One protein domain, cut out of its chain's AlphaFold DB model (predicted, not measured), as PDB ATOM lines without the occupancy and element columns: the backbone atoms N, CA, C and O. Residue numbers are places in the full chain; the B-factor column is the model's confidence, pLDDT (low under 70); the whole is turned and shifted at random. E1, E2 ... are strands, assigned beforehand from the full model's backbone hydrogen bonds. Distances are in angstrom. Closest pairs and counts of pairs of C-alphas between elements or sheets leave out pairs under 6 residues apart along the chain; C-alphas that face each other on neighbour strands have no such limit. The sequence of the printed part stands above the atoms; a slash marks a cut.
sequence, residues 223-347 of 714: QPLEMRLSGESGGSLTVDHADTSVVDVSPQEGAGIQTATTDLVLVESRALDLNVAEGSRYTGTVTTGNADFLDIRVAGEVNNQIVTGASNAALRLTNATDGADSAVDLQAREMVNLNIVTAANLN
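Overview. This is residues 223 to 347 of the 714 residues of an uncharacterized protein of Halomonas alkaliantarctica (UniProt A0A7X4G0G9). The chain is wound in stacked, flattened turns, a solenoid whose two long walls are sheets face to face, a sandwich. One wall is the sheet E1, E3, E6, E9, E11, E13, in that order and all parallel; the other is a branched, twisted sheet of E2, E4, E5, E7, E8, E10 and E12, its neighbours also parallel. The printed part has 125 residues, with no named helix and thirteen strands, E1 to E13 in order along the chain; the class is all strand, with 68 residues in named strands. It is compact, with a radius of gyration of the C-alphas of 13.5 A, and spans 40 by 28 by 21 A.

Arrangement. E1, residues 225 to 230, is an edge strand, parallel to E3, residues 244 to 250, at 15 degrees, with N 227 and O 246 at 2.7 A, within hydrogen-bond range. Next comes E6, residues 271 to 276, with N 247 and O 273 at 2.7 A. E9, residues 293 to 298, is parallel to E6 at 3 degrees, with N 274 and O 295 at 2.8 A. E11, residues 314 to 319, follows with N 296 and O 316 at 2.8 A, then the edge strand E13, residues 337 to 342, with N 319 and O 341 at 2.9 A. In the branched sheet, E5, residues 263 to 266, has E2, residues 236 to 239, on one side, with N 237 and O 263 at 2.8 A, and E8, residues 286 to 288, on the other side, with N 266 and O 287 at 2.8 A. E10, residues 301 to 308, bends by 55 degrees at residue 304. On one side of E10 lie E8, with N 288 and O 307 at 2.8 A, and E7, residues 280 to 282, with N 282 and O 301 at 2.9 A; on the other side lies E12, residues 326 to 331, with N 306 and O 329 at 2.9 A. E4, residues 258 to 260, is parallel to E7, with N 260 and O 281 at 2.9 A, and runs on into E5 across a break of 2 residues, at 45 degrees. The parts of the two sheets that face each other are 9.5 A centre to centre.

Along the chain. E1 begins at C-alpha 225, (-21.103, -75.567, 11.859). E10, the longest strand, measures 20.5 A from its first to its last C-alpha, and E3 18.9 A. E13, 16.6 A long, ends at C-alpha 342, (-13.266, -79.542, 37.053).

Size, cuts and confidence. The C-alphas of Gly 254 and Ser 311, the two farthest apart, are 41.8 A from each other. The printed part has no cut and no long link. The mean pLDDT of the printed part is 92.1, and no printed residue is under 70.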
ATOM      1  N   GLN A 223     -20.422 -69.807   8.040       90.25
ATOM      2  CA  GLN A 223     -21.305 -69.847   9.203       90.25
ATOM      3  C   GLN A 223     -20.819 -70.883  10.230       90.25
ATOM      4  O   GLN A 223     -20.131 -71.831   9.841       90.25
ATOM      5  N   PRO A 224     -21.220 -70.767  11.511       94.12
ATOM      6  CA  PRO A 224     -20.973 -71.810  12.498       94.12
ATOM      7  C   PRO A 224     -21.522 -73.157  12.031       94.12
ATOM      8  O   PRO A 224     -22.615 -73.225  11.459       94.12
ATOM      9  N   LEU A 225     -20.769 -74.220  12.299       96.38
ATOM     10  CA  LEU A 225     -21.103 -75.567  11.859       96.38
ATOM     11  C   LEU A 225     -21.172 -76.510  13.057       96.38
ATOM     12  O   LEU A 225     -20.176 -76.730  13.745       96.38
ATOM     13  N   GLU A 226     -22.349 -77.082  13.275       97.75
ATOM     14  CA  GLU A 226     -22.593 -78.095  14.297       97.75
ATOM     15  C   GLU A 226     -22.258 -79.485  13.748       97.75
ATOM     16  O   GLU A 226     -22.739 -79.885  12.695       97.75
ATOM     17  N   MET A 227     -21.446 -80.247  14.463       98.00
ATOM     18  CA  MET A 227     -21.026 -81.605  14.156       98.00
ATOM     19  C   MET A 227     -21.535 -82.519  15.260       98.00
ATOM     20  O   MET A 227     -20.989 -82.549  16.357       98.00
ATOM     21  N   ARG A 228     -22.578 -83.287  14.960       97.62
ATOM     22  CA  ARG A 228     -23.176 -84.236  15.900       97.62
ATOM     23  C   ARG A 228     -22.552 -85.608  15.717       97.62
ATOM     24  O   ARG A 228     -22.814 -86.268  14.711       97.62
ATOM     25  N   LEU A 229     -21.762 -86.037  16.692       97.06
ATOM     26  CA  LEU A 229     -21.206 -87.379  16.797       97.06
ATOM     27  C   LEU A 229     -22.110 -88.165  17.748       97.06
ATOM     28  O   LEU A 229     -22.243 -87.824  18.922       97.06
ATOM     29  N   SER A 230     -22.778 -89.192  17.231       93.69
ATOM     30  CA  SER A 230     -23.741 -89.974  18.010       93.69
ATOM     31  C   SER A 230     -23.403 -91.458  18.032       93.69
ATOM     32  O   SER A 230     -23.152 -92.076  16.994       93.69
ATOM     33  N   GLY A 231     -23.431 -92.026  19.236       91.44
ATOM     34  CA  GLY A 231     -23.066 -93.414  19.500       91.44
ATOM     35  C   GLY A 231     -21.610 -93.741  19.182       91.44
ATOM     36  O   GLY A 231     -20.716 -92.936  19.416       91.44
ATOM     37  N   GLU A 232     -21.360 -94.945  18.668       93.06
ATOM     38  CA  GLU A 232     -20.009 -95.451  18.382       93.06
ATOM     39  C   GLU A 232     -19.473 -94.977  17.015       93.06
ATOM     40  O   GLU A 232     -19.000 -95.776  16.204       93.06
ATOM     41  N   SER A 233     -19.586 -93.678  16.708       92.56
ATOM     42  CA  SER A 233     -19.003 -93.130  15.473       92.56
ATOM     43  C   SER A 233     -17.475 -93.290  15.475       92.56
ATOM     44  O   SER A 233     -16.817 -93.142  16.509       92.56
ATOM     45  N   GLY A 234     -16.893 -93.596  14.316       93.06
ATOM     46  CA  GLY A 234     -15.450 -93.792  14.149       93.06
ATOM     47  C   GLY A 234     -14.886 -93.033  12.954       93.06
ATOM     48  O   GLY A 234     -15.476 -92.055  12.503       93.06
ATOM     49  N   GLY A 235     -13.737 -93.468  12.442       95.19
ATOM     50  CA  GLY A 235     -13.150 -92.914  11.219       95.19
ATOM     51  C   GLY A 235     -12.501 -91.533  11.380       95.19
ATOM     52  O   GLY A 235     -12.102 -91.151  12.474       95.19
ATOM     53  N   SER A 236     -12.380 -90.791  10.276       97.38
ATOM     54  CA  SER A 236     -11.750 -89.463  10.250       97.38
ATOM     55  C   SER A 236     -12.531 -88.476   9.384       97.38
ATOM     56  O   SER A 236     -12.920 -88.790   8.256       97.38
ATOM     57  N   LEU A 237     -12.737 -87.267   9.900       98.12
ATOM     58  CA  LEU A 237     -13.407 -86.165   9.229       98.12
ATOM     59  C   LEU A 237     -12.468 -84.956   9.137       98.12
ATOM     60  O   LEU A 237     -12.030 -84.409  10.143       98.12
ATOM     61  N   THR A 238     -12.201 -84.492   7.920       97.69
ATOM     62  CA  THR A 238     -11.580 -83.188   7.662       97.69
ATOM     63  C   THR A 238     -12.646 -82.214   7.184       97.69
ATOM     64  O   THR A 238     -13.326 -82.498   6.195       97.69
ATOM     65  N   VAL A 239     -12.767 -81.066   7.843       96.38
ATOM     66  CA  VAL A 239     -13.719 -80.012   7.492       96.38
ATOM     67  C   VAL A 239     -12.980 -78.704   7.251       96.38
ATOM     68  O   VAL A 239     -12.217 -78.238   8.095       96.38
ATOM     69  N   ASP A 240     -13.236 -78.110   6.092       92.56
ATOM     70  CA  ASP A 240     -12.778 -76.776   5.721       92.56
ATOM     71  C   ASP A 240     -13.963 -75.793   5.769       92.56
ATOM     72  O   ASP A 240     -14.810 -75.751   4.864       92.56
ATOM     73  N   HIS A 241     -14.047 -75.070   6.893       91.00
ATOM     74  CA  HIS A 241     -14.968 -73.962   7.163       91.00
ATOM     75  C   HIS A 241     -14.316 -72.978   8.154       91.00
ATOM     76  O   HIS A 241     -13.470 -73.387   8.953       91.00
ATOM     77  N   ALA A 242     -14.680 -71.695   8.082       88.44
ATOM     78  CA  ALA A 242     -13.895 -70.601   8.669       88.44
ATOM     79  C   ALA A 242     -14.426 -70.012   9.997       88.44
ATOM     80  O   ALA A 242     -13.823 -69.075  10.524       88.44
ATOM     81  N   ASP A 243     -15.550 -70.496  10.528       92.69
ATOM     82  CA  ASP A 243     -16.151 -69.984  11.775       92.69
ATOM     83  C   ASP A 243     -15.999 -71.021  12.905       92.69
ATOM     84  O   ASP A 243     -15.042 -71.801  12.937       92.69
ATOM     85  N   THR A 244     -16.912 -71.003  13.867       95.31
ATOM     86  CA  THR A 244     -16.922 -71.849  15.051       95.31
ATOM     87  C   THR A 244     -17.368 -73.259  14.687       95.31
ATOM     88  O   THR A 244     -18.448 -73.469  14.129       95.31
ATOM     89  N   SER A 245     -16.523 -74.230  15.014       97.06
ATOM     90  CA  SER A 245     -16.868 -75.646  15.000       97.06
ATOM     91  C   SER A 245     -17.535 -76.013  16.316       97.06
ATOM     92  O   SER A 245     -16.865 -76.002  17.344       97.06
ATOM     93  N   VAL A 246     -18.815 -76.373  16.296       97.44
ATOM     94  CA  VAL A 246     -19.499 -76.924  17.474       97.44
ATOM     95  C   VAL A 246     -19.514 -78.439  17.330       97.44
ATOM     96  O   VAL A 246     -20.120 -78.949  16.401       97.44
ATOM     97  N   VAL A 247     -18.822 -79.170  18.191       97.81
ATOM     98  CA  VAL A 247     -18.751 -80.633  18.180       97.81
ATOM     99  C   VAL A 247     -19.550 -81.165  19.359       97.81
ATOM    100  O   VAL A 247     -19.134 -81.014  20.501       97.81
ATOM    101  N   ASP A 248     -20.664 -81.831  19.081       97.50
ATOM    102  CA  ASP A 248     -21.525 -82.429  20.094       97.50
ATOM    103  C   ASP A 248     -21.413 -83.952  20.053       97.50
ATOM    104  O   ASP A 248     -21.845 -84.599  19.096       97.50
ATOM    105  N   VAL A 249     -20.852 -84.533  21.112       97.19
ATOM    106  CA  VAL A 249     -20.744 -85.980  21.308       97.19
ATOM    107  C   VAL A 249     -21.848 -86.434  22.258       97.19
ATOM    108  O   VAL A 249     -21.918 -85.987  23.402       97.19
ATOM    109  N   SER A 250     -22.721 -87.323  21.787       95.75
ATOM    110  CA  SER A 250     -23.888 -87.799  22.543       95.75
ATOM    111  C   SER A 250     -24.105 -89.309  22.395       95.75
ATOM    112  O   SER A 250     -23.791 -89.879  21.342       95.75
ATOM    113  N   PRO A 251     -24.667 -89.991  23.412       94.25
ATOM    114  CA  PRO A 251     -24.997 -91.397  23.269       94.25
ATOM    115  C   PRO A 251     -26.292 -91.534  22.465       94.25
ATOM    116  O   PRO A 251     -27.097 -90.605  22.350       94.25
ATOM    117  N   GLN A 252     -26.534 -92.724  21.935       91.56
ATOM    118  CA  GLN A 252     -27.860 -93.082  21.449       91.56
ATOM    119  C   GLN A 252     -28.847 -93.164  22.620       91.56
ATOM    120  O   GLN A 252     -28.501 -93.574  23.731       91.56
ATOM    121  N   GLU A 253     -30.105 -92.802  22.368       88.44
ATOM    122  CA  GLU A 253     -31.153 -92.848  23.387       88.44
ATOM    123  C   GLU A 253     -31.306 -94.269  23.960       88.44
ATOM    124  O   GLU A 253     -31.485 -95.244  23.228       88.44
ATOM    125  N   GLY A 254     -31.227 -94.393  25.288       85.38
ATOM    126  CA  GLY A 254     -31.367 -95.672  25.992       85.38
ATOM    127  C   GLY A 254     -30.143 -96.595  25.934       85.38
ATOM    128  O   GLY A 254     -30.213 -97.702  26.474       85.38
ATOM    129  N   ALA A 255     -29.034 -96.168  25.320       85.19
ATOM    130  CA  ALA A 255     -27.769 -96.891  25.371       85.19
ATOM    131  C   ALA A 255     -27.044 -96.684  26.717       85.19
ATOM    132  O   ALA A 255     -27.312 -95.737  27.457       85.19
ATOM    133  N   GLY A 256     -26.130 -97.605  27.046       88.69
ATOM    134  CA  GLY A 256     -25.147 -97.384  28.111       88.69
ATOM    135  C   GLY A 256     -24.060 -96.400  27.669       88.69
ATOM    136  O   GLY A 256     -24.230 -95.685  26.686       88.69
ATOM    137  N   ILE A 257     -22.916 -96.403  28.360       89.56
ATOM    138  CA  ILE A 257     -21.768 -95.584  27.948       89.56
ATOM    139  C   ILE A 257     -21.324 -95.989  26.535       89.56
ATOM    140  O   ILE A 257     -20.998 -97.156  26.312       89.56
ATOM    141  N   GLN A 258     -21.290 -95.036  25.601       94.06
ATOM    142  CA  GLN A 258     -20.826 -95.242  24.223       94.06
ATOM    143  C   GLN A 258     -19.578 -94.410  23.938       94.06
ATOM    144  O   GLN A 258     -19.425 -93.313  24.467       94.06
ATOM    145  N   THR A 259     -18.666 -94.945  23.122       95.00
ATOM    146  CA  THR A 259     -17.389 -94.289  22.806       95.00
ATOM    147  C   THR A 259     -17.346 -93.849  21.347       95.00
ATOM    148  O   THR A 259     -17.330 -94.695  20.455       95.00
ATOM    149  N   ALA A 260     -17.270 -92.540  21.111       96.62
ATOM    150  CA  ALA A 260     -16.976 -91.975  19.801       96.62
ATOM    151  C   ALA A 260     -15.455 -91.855  19.612       96.62
ATOM    152  O   ALA A 260     -14.738 -91.312  20.456       96.62
ATOM    153  N   THR A 261     -14.969 -92.361  18.483       96.75
ATOM    154  CA  THR A 261     -13.537 -92.464  18.135       96.75
ATOM    155  C   THR A 261     -13.178 -91.674  16.875       96.75
ATOM    156  O   THR A 261     -12.095 -91.835  16.329       96.75
ATOM    157  N   THR A 262     -14.100 -90.848  16.377       97.50
ATOM    158  CA  THR A 262     -13.907 -90.072  15.151       97.50
ATOM    159  C   THR A 262     -12.835 -88.996  15.323       97.50
ATOM    160  O   THR A 262     -13.008 -88.082  16.133       97.50
ATOM    161  N   ASP A 263     -11.785 -89.055  14.506       97.62
ATOM    162  CA  ASP A 263     -10.783 -87.991  14.406       97.62
ATOM    163  C   ASP A 263     -11.344 -86.793  13.632       97.62
ATOM    164  O   ASP A 263     -11.965 -86.959  12.578       97.62
ATOM    165  N   LEU A 264     -11.087 -85.581  14.119       97.81
ATOM    166  CA  LEU A 264     -11.559 -84.326  13.539       97.81
ATOM    167  C   LEU A 264     -10.376 -83.437  13.148       97.81
ATOM    168  O   LEU A 264      -9.510 -83.137  13.965       97.81
ATOM    169  N   VAL A 265     -10.361 -82.966  11.904       97.25
ATOM    170  CA  VAL A 265      -9.410 -81.961  11.413       97.25
ATOM    171  C   VAL A 265     -10.193 -80.748  10.925       97.25
ATOM    172  O   VAL A 265     -10.834 -80.791   9.876       97.25
ATOM    173  N   LEU A 266     -10.137 -79.672  11.699       96.12
ATOM    174  CA  LEU A 266     -10.880 -78.429  11.527       96.12
ATOM    175  C   LEU A 266      -9.927 -77.374  10.961       96.12
ATOM    176  O   LEU A 266      -9.236 -76.670  11.701       96.12
ATOM    177  N   VAL A 267      -9.813 -77.355   9.632       93.06
ATOM    178  CA  VAL A 267      -8.676 -76.744   8.921       93.06
ATOM    179  C   VAL A 267      -8.612 -75.234   9.141       93.06
ATOM    180  O   VAL A 267      -7.573 -74.720   9.538       93.06
ATOM    181  N   GLU A 268      -9.726 -74.542   8.918       92.12
ATOM    182  CA  GLU A 268      -9.806 -73.074   8.950       92.12
ATOM    183  C   GLU A 268     -10.671 -72.546  10.105       92.12
ATOM    184  O   GLU A 268     -10.919 -71.342  10.194       92.12
ATOM    185  N   SER A 269     -11.137 -73.423  11.003       93.75
ATOM    186  CA  SER A 269     -12.012 -73.016  12.105       93.75
ATOM    187  C   SER A 269     -11.297 -72.057  13.051       93.75
ATOM    188  O   SER A 269     -10.174 -72.322  13.480       93.75
ATOM    189  N   ARG A 270     -11.982 -70.966  13.404       93.25
ATOM    190  CA  ARG A 270     -11.474 -69.917  14.308       93.25
ATOM    191  C   ARG A 270     -11.770 -70.179  15.779       93.25
ATOM    192  O   ARG A 270     -11.145 -69.574  16.644       93.25
ATOM    193  N   ALA A 271     -12.718 -71.065  16.056       94.81
ATOM    194  CA  ALA A 271     -13.047 -71.502  17.401       94.81
ATOM    195  C   ALA A 271     -13.535 -72.955  17.394       94.81
ATOM    196  O   ALA A 271     -14.046 -73.448  16.380       94.81
ATOM    197  N   LEU A 272     -13.382 -73.619  18.535       96.31
ATOM    198  CA  LEU A 272     -13.904 -74.954  18.803       96.31
ATOM    199  C   LEU A 272     -14.745 -74.929  20.079       96.31
ATOM    200  O   LEU A 272     -14.214 -74.626  21.141       96.31
ATOM    201  N   ASP A 273     -15.995 -75.366  19.974       96.81
ATOM    202  CA  ASP A 273     -16.852 -75.703  21.106       96.81
ATOM    203  C   ASP A 273     -17.054 -77.223  21.114       96.81
ATOM    204  O   ASP A 273     -17.814 -77.746  20.305       96.81
ATOM    205  N   LEU A 274     -16.376 -77.955  21.997       97.06
ATOM    206  CA  LEU A 274     -16.516 -79.408  22.136       97.06
ATOM    207  C   LEU A 274     -17.387 -79.730  23.352       97.06
ATOM    208  O   LEU A 274     -16.983 -79.473  24.481       97.06
ATOM    209  N   ASN A 275     -18.549 -80.343  23.143       96.25
ATOM    210  CA  ASN A 275     -19.426 -80.808  24.212       96.25
ATOM    211  C   ASN A 275     -19.496 -82.341  24.212       96.25
ATOM    212  O   ASN A 275     -19.859 -82.955  23.210       96.25
ATOM    213  N   VAL A 276     -19.194 -82.971  25.346       95.56
ATOM    214  CA  VAL A 276     -19.312 -84.425  25.533       95.56
ATOM    215  C   VAL A 276     -20.369 -84.710  26.586       95.56
ATOM    216  O   VAL A 276     -20.161 -84.454  27.770       95.56
ATOM    217  N   ALA A 277     -21.524 -85.211  26.153       94.69
ATOM    218  CA  ALA A 277     -22.680 -85.435  27.011       94.69
ATOM    219  C   ALA A 277     -22.482 -86.605  27.990       94.69
ATOM    220  O   ALA A 277     -21.697 -87.523  27.745       94.69
ATOM    221  N   GLU A 278     -23.262 -86.606  29.076       91.81
ATOM    222  CA  GLU A 278     -23.344 -87.734  30.010       91.81
ATOM    223  C   GLU A 278     -23.639 -89.046  29.257       91.81
ATOM    224  O   GLU A 278     -24.402 -89.073  28.288       91.81
ATOM    225  N   GLY A 279     -23.003 -90.142  29.678       91.62
ATOM    226  CA  GLY A 279     -23.107 -91.431  28.987       91.62
ATOM    227  C   GLY A 279     -22.309 -91.516  27.679       91.62
ATOM    228  O   GLY A 279     -22.392 -92.527  26.987       91.62
ATOM    229  N   SER A 280     -21.510 -90.501  27.343       94.25
ATOM    230  CA  SER A 280     -20.580 -90.541  26.207       94.25
ATOM    231  C   SER A 280     -19.133 -90.557  26.670       94.25
ATOM    232  O   SER A 280     -18.782 -89.950  27.678       94.25
ATOM    233  N   ARG A 281     -18.280 -91.204  25.881       94.69
ATOM    234  CA  ARG A 281     -16.828 -91.069  25.932       94.69
ATOM    235  C   ARG A 281     -16.327 -90.608  24.569       94.69
ATOM    236  O   ARG A 281     -16.742 -91.167  23.555       94.69
ATOM    237  N   TYR A 282     -15.419 -89.641  24.530       96.19
ATOM    238  CA  TYR A 282     -14.766 -89.224  23.289       96.19
ATOM    239  C   TYR A 282     -13.259 -89.475  23.341       96.19
ATOM    240  O   TYR A 282     -12.591 -89.038  24.278       96.19
ATOM    241  N   THR A 283     -12.730 -90.184  22.340       95.75
ATOM    242  CA  THR A 283     -11.295 -90.515  22.252       95.75
ATOM    243  C   THR A 283     -10.663 -90.200  20.897       95.75
ATOM    244  O   THR A 283      -9.524 -90.593  20.655       95.75
ATOM    245  N   GLY A 284     -11.403 -89.569  19.982       96.06
ATOM    246  CA  GLY A 284     -10.852 -89.138  18.696       96.06
ATOM    247  C   GLY A 284      -9.969 -87.902  18.855       96.06
ATOM    248  O   GLY A 284     -10.224 -87.065  19.721       96.06
ATOM    249  N   THR A 285      -8.943 -87.765  18.018       96.62
ATOM    250  CA  THR A 285      -8.074 -86.579  18.036       96.62
ATOM    251  C   THR A 285      -8.782 -85.394  17.385       96.62
ATOM    252  O   THR A 285      -9.326 -85.526  16.291       96.62
ATOM    253  N   VAL A 286      -8.717 -84.212  18.005       96.94
ATOM    254  CA  VAL A 286      -9.195 -82.956  17.403       96.94
ATOM    255  C   VAL A 286      -8.003 -82.089  17.037       96.94
ATOM    256  O   VAL A 286      -7.239 -81.672  17.897       96.94
ATOM    257  N   THR A 287      -7.844 -81.798  15.753       96.44
ATOM    258  CA  THR A 287      -6.843 -80.854  15.248       96.44
ATOM    259  C   THR A 287      -7.542 -79.597  14.761       96.44
ATOM    260  O   THR A 287      -8.390 -79.669  13.875       96.44
ATOM    261  N   THR A 288      -7.163 -78.446  15.302       94.12
ATOM    262  CA  THR A 288      -7.623 -77.126  14.855       94.12
ATOM    263  C   THR A 288      -6.453 -76.372  14.235       94.12
ATOM    264  O   THR A 288      -5.369 -76.312  14.813       94.12
ATOM    265  N   GLY A 289      -6.639 -75.835  13.028       84.25
ATOM    266  CA  GLY A 289      -5.575 -75.089  12.350       84.25
ATOM    267  C   GLY A 289      -5.366 -73.699  12.949       84.25
ATOM    268  O   GLY A 289      -4.242 -73.340  13.283       84.25
ATOM    269  N   ASN A 290      -6.461 -72.950  13.117       86.94
ATOM    270  CA  ASN A 290      -6.448 -71.512  13.404       86.94
ATOM    271  C   ASN A 290      -7.370 -71.123  14.581       86.94
ATOM    272  O   ASN A 290      -7.877 -70.003  14.611       86.94
ATOM    273  N   ALA A 291      -7.660 -72.043  15.511       91.69
ATOM    274  CA  ALA A 291      -8.618 -71.768  16.580       91.69
ATOM    275  C   ALA A 291      -8.004 -70.912  17.697       91.69
ATOM    276  O   ALA A 291      -7.240 -71.415  18.521       91.69
ATOM    277  N   ASP A 292      -8.390 -69.638  17.752       90.69
ATOM    278  CA  ASP A 292      -7.977 -68.697  18.802       90.69
ATOM    279  C   ASP A 292      -8.653 -69.012  20.150       90.69
ATOM    280  O   ASP A 292      -8.158 -68.641  21.214       90.69
ATOM    281  N   PHE A 293      -9.798 -69.698  20.118       91.31
ATOM    282  CA  PHE A 293     -10.565 -70.053  21.306       91.31
ATOM    283  C   PHE A 293     -11.022 -71.510  21.262       91.31
ATOM    284  O   PHE A 293     -11.578 -71.971  20.261       91.31
ATOM    285  N   LEU A 294     -10.808 -72.221  22.366       94.06
ATOM    286  CA  LEU A 294     -11.279 -73.583  22.576       94.06
ATOM    287  C   LEU A 294     -12.135 -73.620  23.848       94.06
ATOM    288  O   LEU A 294     -11.714 -73.152  24.905       94.06
ATOM    289  N   ASP A 295     -13.328 -74.191  23.761       94.56
ATOM    290  CA  ASP A 295     -14.259 -74.365  24.873       94.56
ATOM    291  C   ASP A 295     -14.675 -75.828  24.934       94.56
ATOM    292  O   ASP A 295     -15.390 -76.329  24.068       94.56
ATOM    293  N   ILE A 296     -14.195 -76.539  25.945       93.81
ATOM    294  CA  ILE A 296     -14.434 -77.968  26.105       93.81
ATOM    295  C   ILE A 296     -15.331 -78.159  27.317       93.81
ATOM    296  O   ILE A 296     -14.936 -77.864  28.443       93.81
ATOM    297  N   ARG A 297     -16.533 -78.688  27.103       94.06
ATOM    298  CA  ARG A 297     -17.485 -79.033  28.159       94.06
ATOM    299  C   ARG A 297     -17.667 -80.539  28.210       94.06
ATOM    300  O   ARG A 297     -18.163 -81.156  27.271       94.06
ATOM    301  N   VAL A 298     -17.301 -81.127  29.333       92.69
ATOM    302  CA  VAL A 298     -17.299 -82.565  29.562       92.69
ATOM    303  C   VAL A 298     -18.308 -82.877  30.662       92.69
ATOM    304  O   VAL A 298     -18.147 -82.470  31.806       92.69
ATOM    305  N   ALA A 299     -19.396 -83.544  30.295       91.69
ATOM    306  CA  ALA A 299     -20.345 -84.151  31.228       91.69
ATOM    307  C   ALA A 299     -20.226 -85.687  31.247       91.69
ATOM    308  O   ALA A 299     -20.637 -86.312  32.225       91.69
ATOM    309  N   GLY A 300     -19.713 -86.276  30.160       91.06
ATOM    310  CA  GLY A 300     -19.248 -87.663  30.067       91.06
ATOM    311  C   GLY A 300     -17.739 -87.765  30.301       91.06
ATOM    312  O   GLY A 300     -17.213 -87.074  31.156       91.06
ATOM    313  N   GLU A 301     -17.030 -88.589  29.533       91.06
ATOM    314  CA  GLU A 301     -15.572 -88.755  29.650       91.06
ATOM    315  C   GLU A 301     -14.839 -88.285  28.387       91.06
ATOM    316  O   GLU A 301     -15.274 -88.539  27.260       91.06
ATOM    317  N   VAL A 302     -13.668 -87.676  28.561       91.12
ATOM    318  CA  VAL A 302     -12.747 -87.382  27.457       91.12
ATOM    319  C   VAL A 302     -11.419 -88.083  27.714       91.12
ATOM    320  O   VAL A 302     -10.873 -88.004  28.808       91.12
ATOM    321  N   ASN A 303     -10.928 -88.803  26.705       88.31
ATOM    322  CA  ASN A 303      -9.581 -89.368  26.662       88.31
ATOM    323  C   ASN A 303      -9.015 -89.144  25.263       88.31
ATOM    324  O   ASN A 303      -8.972 -90.067  24.444       88.31
ATOM    325  N   ASN A 304      -8.732 -87.882  24.953       85.44
ATOM    326  CA  ASN A 304      -8.404 -87.446  23.607       85.44
ATOM    327  C   ASN A 304      -7.129 -86.607  23.555       85.44
ATOM    328  O   ASN A 304      -6.606 -86.137  24.561       85.44
ATOM    329  N   GLN A 305      -6.667 -86.392  22.328       92.75
ATOM    330  CA  GLN A 305      -5.637 -85.418  22.023       92.75
ATOM    331  C   GLN A 305      -6.274 -84.217  21.332       92.75
ATOM    332  O   GLN A 305      -7.058 -84.376  20.390       92.75
ATOM    333  N   ILE A 306      -5.907 -83.017  21.768       92.69
ATOM    334  CA  ILE A 306      -6.312 -81.767  21.130       92.69
ATOM    335  C   ILE A 306      -5.057 -81.049  20.668       92.69
ATOM    336  O   ILE A 306      -4.187 -80.712  21.463       92.69
ATOM    337  N   VAL A 307      -4.971 -80.822  19.364       92.75
ATOM    338  CA  VAL A 307      -3.862 -80.131  18.715       92.75
ATOM    339  C   VAL A 307      -4.377 -78.797  18.196       92.75
ATOM    340  O   VAL A 307      -5.348 -78.761  17.437       92.75
ATOM    341  N   THR A 308      -3.731 -77.700  18.579       89.50
ATOM    342  CA  THR A 308      -4.016 -76.374  18.015       89.50
ATOM    343  C   THR A 308      -2.766 -75.787  17.377       89.50
ATOM    344  O   THR A 308      -1.680 -75.832  17.951       89.50
ATOM    345  N   GLY A 309      -2.921 -75.271  16.159       80.81
ATOM    346  CA  GLY A 309      -1.892 -74.504  15.457       80.81
ATOM    347  C   GLY A 309      -1.954 -72.997  15.725       80.81
ATOM    348  O   GLY A 309      -1.168 -72.257  15.137       80.81
ATOM    349  N   ALA A 310      -2.889 -72.530  16.560       83.88
ATOM    350  CA  ALA A 310      -3.048 -71.109  16.833       83.88
ATOM    351  C   ALA A 310      -1.958 -70.586  17.774       83.88
ATOM    352  O   ALA A 310      -1.632 -71.205  18.786       83.88
ATOM    353  N   SER A 311      -1.454 -69.395  17.454       77.62
ATOM    354  CA  SER A 311      -0.312 -68.784  18.134       77.62
ATOM    355  C   SER A 311      -0.631 -68.054  19.430       77.62
ATOM    356  O   SER A 311       0.275 -67.575  20.099       77.62
ATOM    357  N   ASN A 312      -1.920 -67.896  19.738       78.88
ATOM    358  CA  ASN A 312      -2.418 -67.236  20.942       78.88
ATOM    359  C   ASN A 312      -3.771 -67.836  21.344       78.88
ATOM    360  O   ASN A 312      -4.759 -67.120  21.516       78.88
ATOM    361  N   ALA A 313      -3.838 -69.163  21.427       80.94
ATOM    362  CA  ALA A 313      -5.061 -69.827  21.848       80.94
ATOM    363  C   ALA A 313      -5.382 -69.511  23.320       80.94
ATOM    364  O   ALA A 313      -4.482 -69.446  24.161       80.94
ATOM    365  N   ALA A 314      -6.668 -69.371  23.629       84.50
ATOM    366  CA  ALA A 314      -7.198 -69.479  24.984       84.50
ATOM    367  C   ALA A 314      -8.089 -70.722  25.076       84.50
ATOM    368  O   ALA A 314      -8.943 -70.940  24.213       84.50
ATOM    369  N   LEU A 315      -7.904 -71.527  26.123       89.44
ATOM    370  CA  LEU A 315      -8.720 -72.714  26.374       89.44
ATOM    371  C   LEU A 315      -9.497 -72.570  27.680       89.44
ATOM    372  O   LEU A 315      -8.934 -72.222  28.719       89.44
ATOM    373  N   ARG A 316     -10.786 -72.906  27.623       90.00
ATOM    374  CA  ARG A 316     -11.602 -73.207  28.794       90.00
ATOM    375  C   ARG A 316     -11.985 -74.681  28.788       90.00
ATOM    376  O   ARG A 316     -12.631 -75.135  27.848       90.00
ATOM    377  N   LEU A 317     -11.648 -75.407  29.848       88.31
ATOM    378  CA  LEU A 317     -12.076 -76.791  30.048       88.31
ATOM    379  C   LEU A 317     -12.991 -76.869  31.267       88.31
ATOM    380  O   LEU A 317     -12.623 -76.449  32.359       88.31
ATOM    381  N   THR A 318     -14.203 -77.383  31.078       89.00
ATOM    382  CA  THR A 318     -15.193 -77.582  32.137       89.00
ATOM    383  C   THR A 318     -15.577 -79.050  32.233       89.00
ATOM    384  O   THR A 318     -16.259 -79.545  31.341       89.00
ATOM    385  N   ASN A 319     -15.202 -79.734  33.313       84.81
ATOM    386  CA  ASN A 319     -15.694 -81.079  33.620       84.81
ATOM    387  C   ASN A 319     -16.778 -80.983  34.699       84.81
ATOM    388  O   ASN A 319     -16.491 -80.700  35.860       84.81
ATOM    389  N   ALA A 320     -18.040 -81.108  34.294       78.94
ATOM    390  CA  ALA A 320     -19.188 -80.669  35.082       78.94
ATOM    391  C   ALA A 320     -19.763 -81.740  36.023       78.94
ATOM    392  O   ALA A 320     -20.521 -81.388  36.931       78.94
ATOM    393  N   THR A 321     -19.443 -83.018  35.808       80.94
ATOM    394  CA  THR A 321     -20.078 -84.138  36.516       80.94
ATOM    395  C   THR A 321     -19.082 -84.836  37.433       80.94
ATOM    396  O   THR A 321     -18.022 -85.273  36.989       80.94
ATOM    397  N   ASP A 322     -19.442 -85.003  38.707       72.06
ATOM    398  CA  ASP A 322     -18.648 -85.796  39.648       72.06
ATOM    399  C   ASP A 322     -18.528 -87.255  39.150       72.06
ATOM    400  O   ASP A 322     -19.523 -87.882  38.779       72.06
ATOM    401  N   GLY A 323     -17.312 -87.813  39.167       73.44
ATOM    402  CA  GLY A 323     -17.037 -89.213  38.809       73.44
ATOM    403  C   GLY A 323     -16.772 -89.495  37.326       73.44
ATOM    404  O   GLY A 323     -16.640 -90.663  36.960       73.44
ATOM    405  N   ALA A 324     -16.687 -88.462  36.484       81.31
ATOM    406  CA  ALA A 324     -16.319 -88.591  35.079       81.31
ATOM    407  C   ALA A 324     -14.859 -88.162  34.842       81.31
ATOM    408  O   ALA A 324     -14.570 -87.100  34.286       81.31
ATOM    409  N   ASP A 325     -13.929 -88.987  35.322       88.75
ATOM    410  CA  ASP A 325     -12.494 -88.729  35.196       88.75
ATOM    411  C   ASP A 325     -12.105 -88.554  33.722       88.75
ATOM    412  O   ASP A 325     -12.521 -89.324  32.853       88.75
ATOM    413  N   SER A 326     -11.315 -87.520  33.440       91.19
ATOM    414  CA  SER A 326     -10.917 -87.168  32.077       91.19
ATOM    415  C   SER A 326      -9.402 -87.065  31.943       91.19
ATOM    416  O   SER A 326      -8.703 -86.629  32.856       91.19
ATOM    417  N   ALA A 327      -8.903 -87.448  30.773       92.50
ATOM    418  CA  ALA A 327      -7.525 -87.258  30.355       92.50
ATOM    419  C   ALA A 327      -7.514 -86.482  29.035       92.50
ATOM    420  O   ALA A 327      -8.212 -86.849  28.088       92.50
ATOM    421  N   VAL A 328      -6.762 -85.389  28.965       91.94
ATOM    422  CA  VAL A 328      -6.673 -84.572  27.751       91.94
ATOM    423  C   VAL A 328      -5.214 -84.263  27.460       91.94
ATOM    424  O   VAL A 328      -4.532 -83.634  28.261       91.94
ATOM    425  N   ASP A 329      -4.750 -84.652  26.278       93.06
ATOM    426  CA  ASP A 329      -3.410 -84.314  25.810       93.06
ATOM    427  C   ASP A 329      -3.479 -83.027  24.983       93.06
ATOM    428  O   ASP A 329      -3.835 -83.046  23.799       93.06
ATOM    429  N   LEU A 330      -3.144 -81.893  25.601       93.12
ATOM    430  CA  LEU A 330      -3.170 -80.580  24.955       93.12
ATOM    431  C   LEU A 330      -1.837 -80.301  24.257       93.12
ATOM    432  O   LEU A 330      -0.845 -79.986  24.903       93.12
ATOM    433  N   GLN A 331      -1.802 -80.389  22.930       93.88
ATOM    434  CA  GLN A 331      -0.654 -79.983  22.114       93.88
ATOM    435  C   GLN A 331      -0.873 -78.543  21.642       93.88
ATOM    436  O   GLN A 331      -1.384 -78.302  20.544       93.88
ATOM    437  N   ALA A 332      -0.540 -77.590  22.511       92.00
ATOM    438  CA  ALA A 332      -0.851 -76.177  22.338       92.00
ATOM    439  C   ALA A 332       0.351 -75.305  22.725       92.00
ATOM    440  O   ALA A 332       0.258 -74.420  23.569       92.00
ATOM    441  N   ARG A 333       1.497 -75.566  22.092       92.25
ATOM    442  CA  ARG A 333       2.792 -74.976  22.454       92.25
ATOM    443  C   ARG A 333       2.802 -73.445  22.506       92.25
ATOM    444  O   ARG A 333       3.566 -72.884  23.283       92.25
ATOM    445  N   GLU A 334       1.987 -72.789  21.684       91.25
ATOM    446  CA  GLU A 334       1.862 -71.324  21.585       91.25
ATOM    447  C   GLU A 334       0.646 -70.769  22.373       91.25
ATOM    448  O   GLU A 334       0.300 -69.599  22.255       91.25
ATOM    449  N   MET A 335      -0.038 -71.591  23.179       92.38
ATOM    450  CA  MET A 335      -1.109 -71.141  24.076       92.38
ATOM    451  C   MET A 335      -0.544 -70.260  25.185       92.38
ATOM    452  O   MET A 335       0.458 -70.615  25.791       92.38
ATOM    453  N   VAL A 336      -1.235 -69.159  25.482       92.75
ATOM    454  CA  VAL A 336      -0.789 -68.166  26.478       92.75
ATOM    455  C   VAL A 336      -1.624 -68.212  27.757       92.75
ATOM    456  O   VAL A 336      -1.124 -67.886  28.828       92.75
ATOM    457  N   ASN A 337      -2.895 -68.629  27.661       93.12
ATOM    458  CA  ASN A 337      -3.822 -68.686  28.792       93.12
ATOM    459  C   ASN A 337      -4.634 -69.987  28.809       93.12
ATOM    460  O   ASN A 337      -5.233 -70.368  27.797       93.12
ATOM    461  N   LEU A 338      -4.733 -70.601  29.987       95.06
ATOM    462  CA  LEU A 338      -5.499 -71.819  30.237       95.06
ATOM    463  C   LEU A 338      -6.378 -71.645  31.478       95.06
ATOM    464  O   LEU A 338      -5.887 -71.327  32.558       95.06
ATOM    465  N   ASN A 339      -7.683 -71.863  31.322       96.12
ATOM    466  CA  ASN A 339      -8.649 -71.842  32.416       96.12
ATOM    467  C   ASN A 339      -9.350 -73.202  32.546       96.12
ATOM    468  O   ASN A 339      -9.919 -73.720  31.581       96.12
ATOM    469  N   ILE A 340      -9.331 -73.767  33.745       95.69
ATOM    470  CA  ILE A 340      -9.823 -75.104  34.050       95.69
ATOM    471  C   ILE A 340     -10.815 -75.023  35.202       95.69
ATOM    472  O   ILE A 340     -10.513 -74.476  36.254       95.69
ATOM    473  N   VAL A 341     -11.984 -75.631  35.014       95.12
ATOM    474  CA  VAL A 341     -12.987 -75.839  36.062       95.12
ATOM    475  C   VAL A 341     -13.391 -77.309  36.043       95.12
ATOM    476  O   VAL A 341     -14.051 -77.758  35.108       95.12
ATOM    477  N   THR A 342     -13.008 -78.096  37.043       92.50
ATOM    478  CA  THR A 342     -13.266 -79.542  37.053       92.50
ATOM    479  C   THR A 342     -13.892 -80.015  38.360       92.50
ATOM    480  O   THR A 342     -13.430 -79.721  39.459       92.50
ATOM    481  N   ALA A 343     -14.993 -80.751  38.246       91.38
ATOM    482  CA  ALA A 343     -15.670 -81.384  39.372       91.38
ATOM    483  C   ALA A 343     -15.093 -82.778  39.694       91.38
ATOM    484  O   ALA A 343     -15.162 -83.217  40.838       91.38
ATOM    485  N   ALA A 344     -14.503 -83.453  38.701       91.75
ATOM    486  CA  ALA A 344     -13.856 -84.764  38.820       91.75
ATOM    487  C   ALA A 344     -12.341 -84.667  38.562       91.75
ATOM    488  O   ALA A 344     -11.807 -83.567  38.393       91.75
ATOM    489  N   ASN A 345     -11.648 -85.809  38.516       93.25
ATOM    490  CA  ASN A 345     -10.216 -85.828  38.231       93.25
ATOM    491  C   ASN A 345      -9.951 -85.410  36.777       93.25
ATOM    492  O   ASN A 345     -10.654 -85.838  35.852       93.25
ATOM    493  N   LEU A 346      -8.916 -84.600  36.571       94.81
ATOM    494  CA  LEU A 346      -8.456 -84.179  35.252       94.81
ATOM    495  C   LEU A 346      -6.944 -84.373  35.136       94.81
ATOM    496  O   LEU A 346      -6.173 -83.831  35.925       94.81
ATOM    497  N   ASN A 347      -6.527 -85.120  34.118       94.88
ATOM    498  CA  ASN A 347      -5.125 -85.408  33.849       94.88
ATOM    499  C   ASN A 347      -4.688 -84.818  32.495       94.88
ATOM    500  O   ASN A 347      -5.289 -85.116  31.464       94.88
TER     501      ASN A 347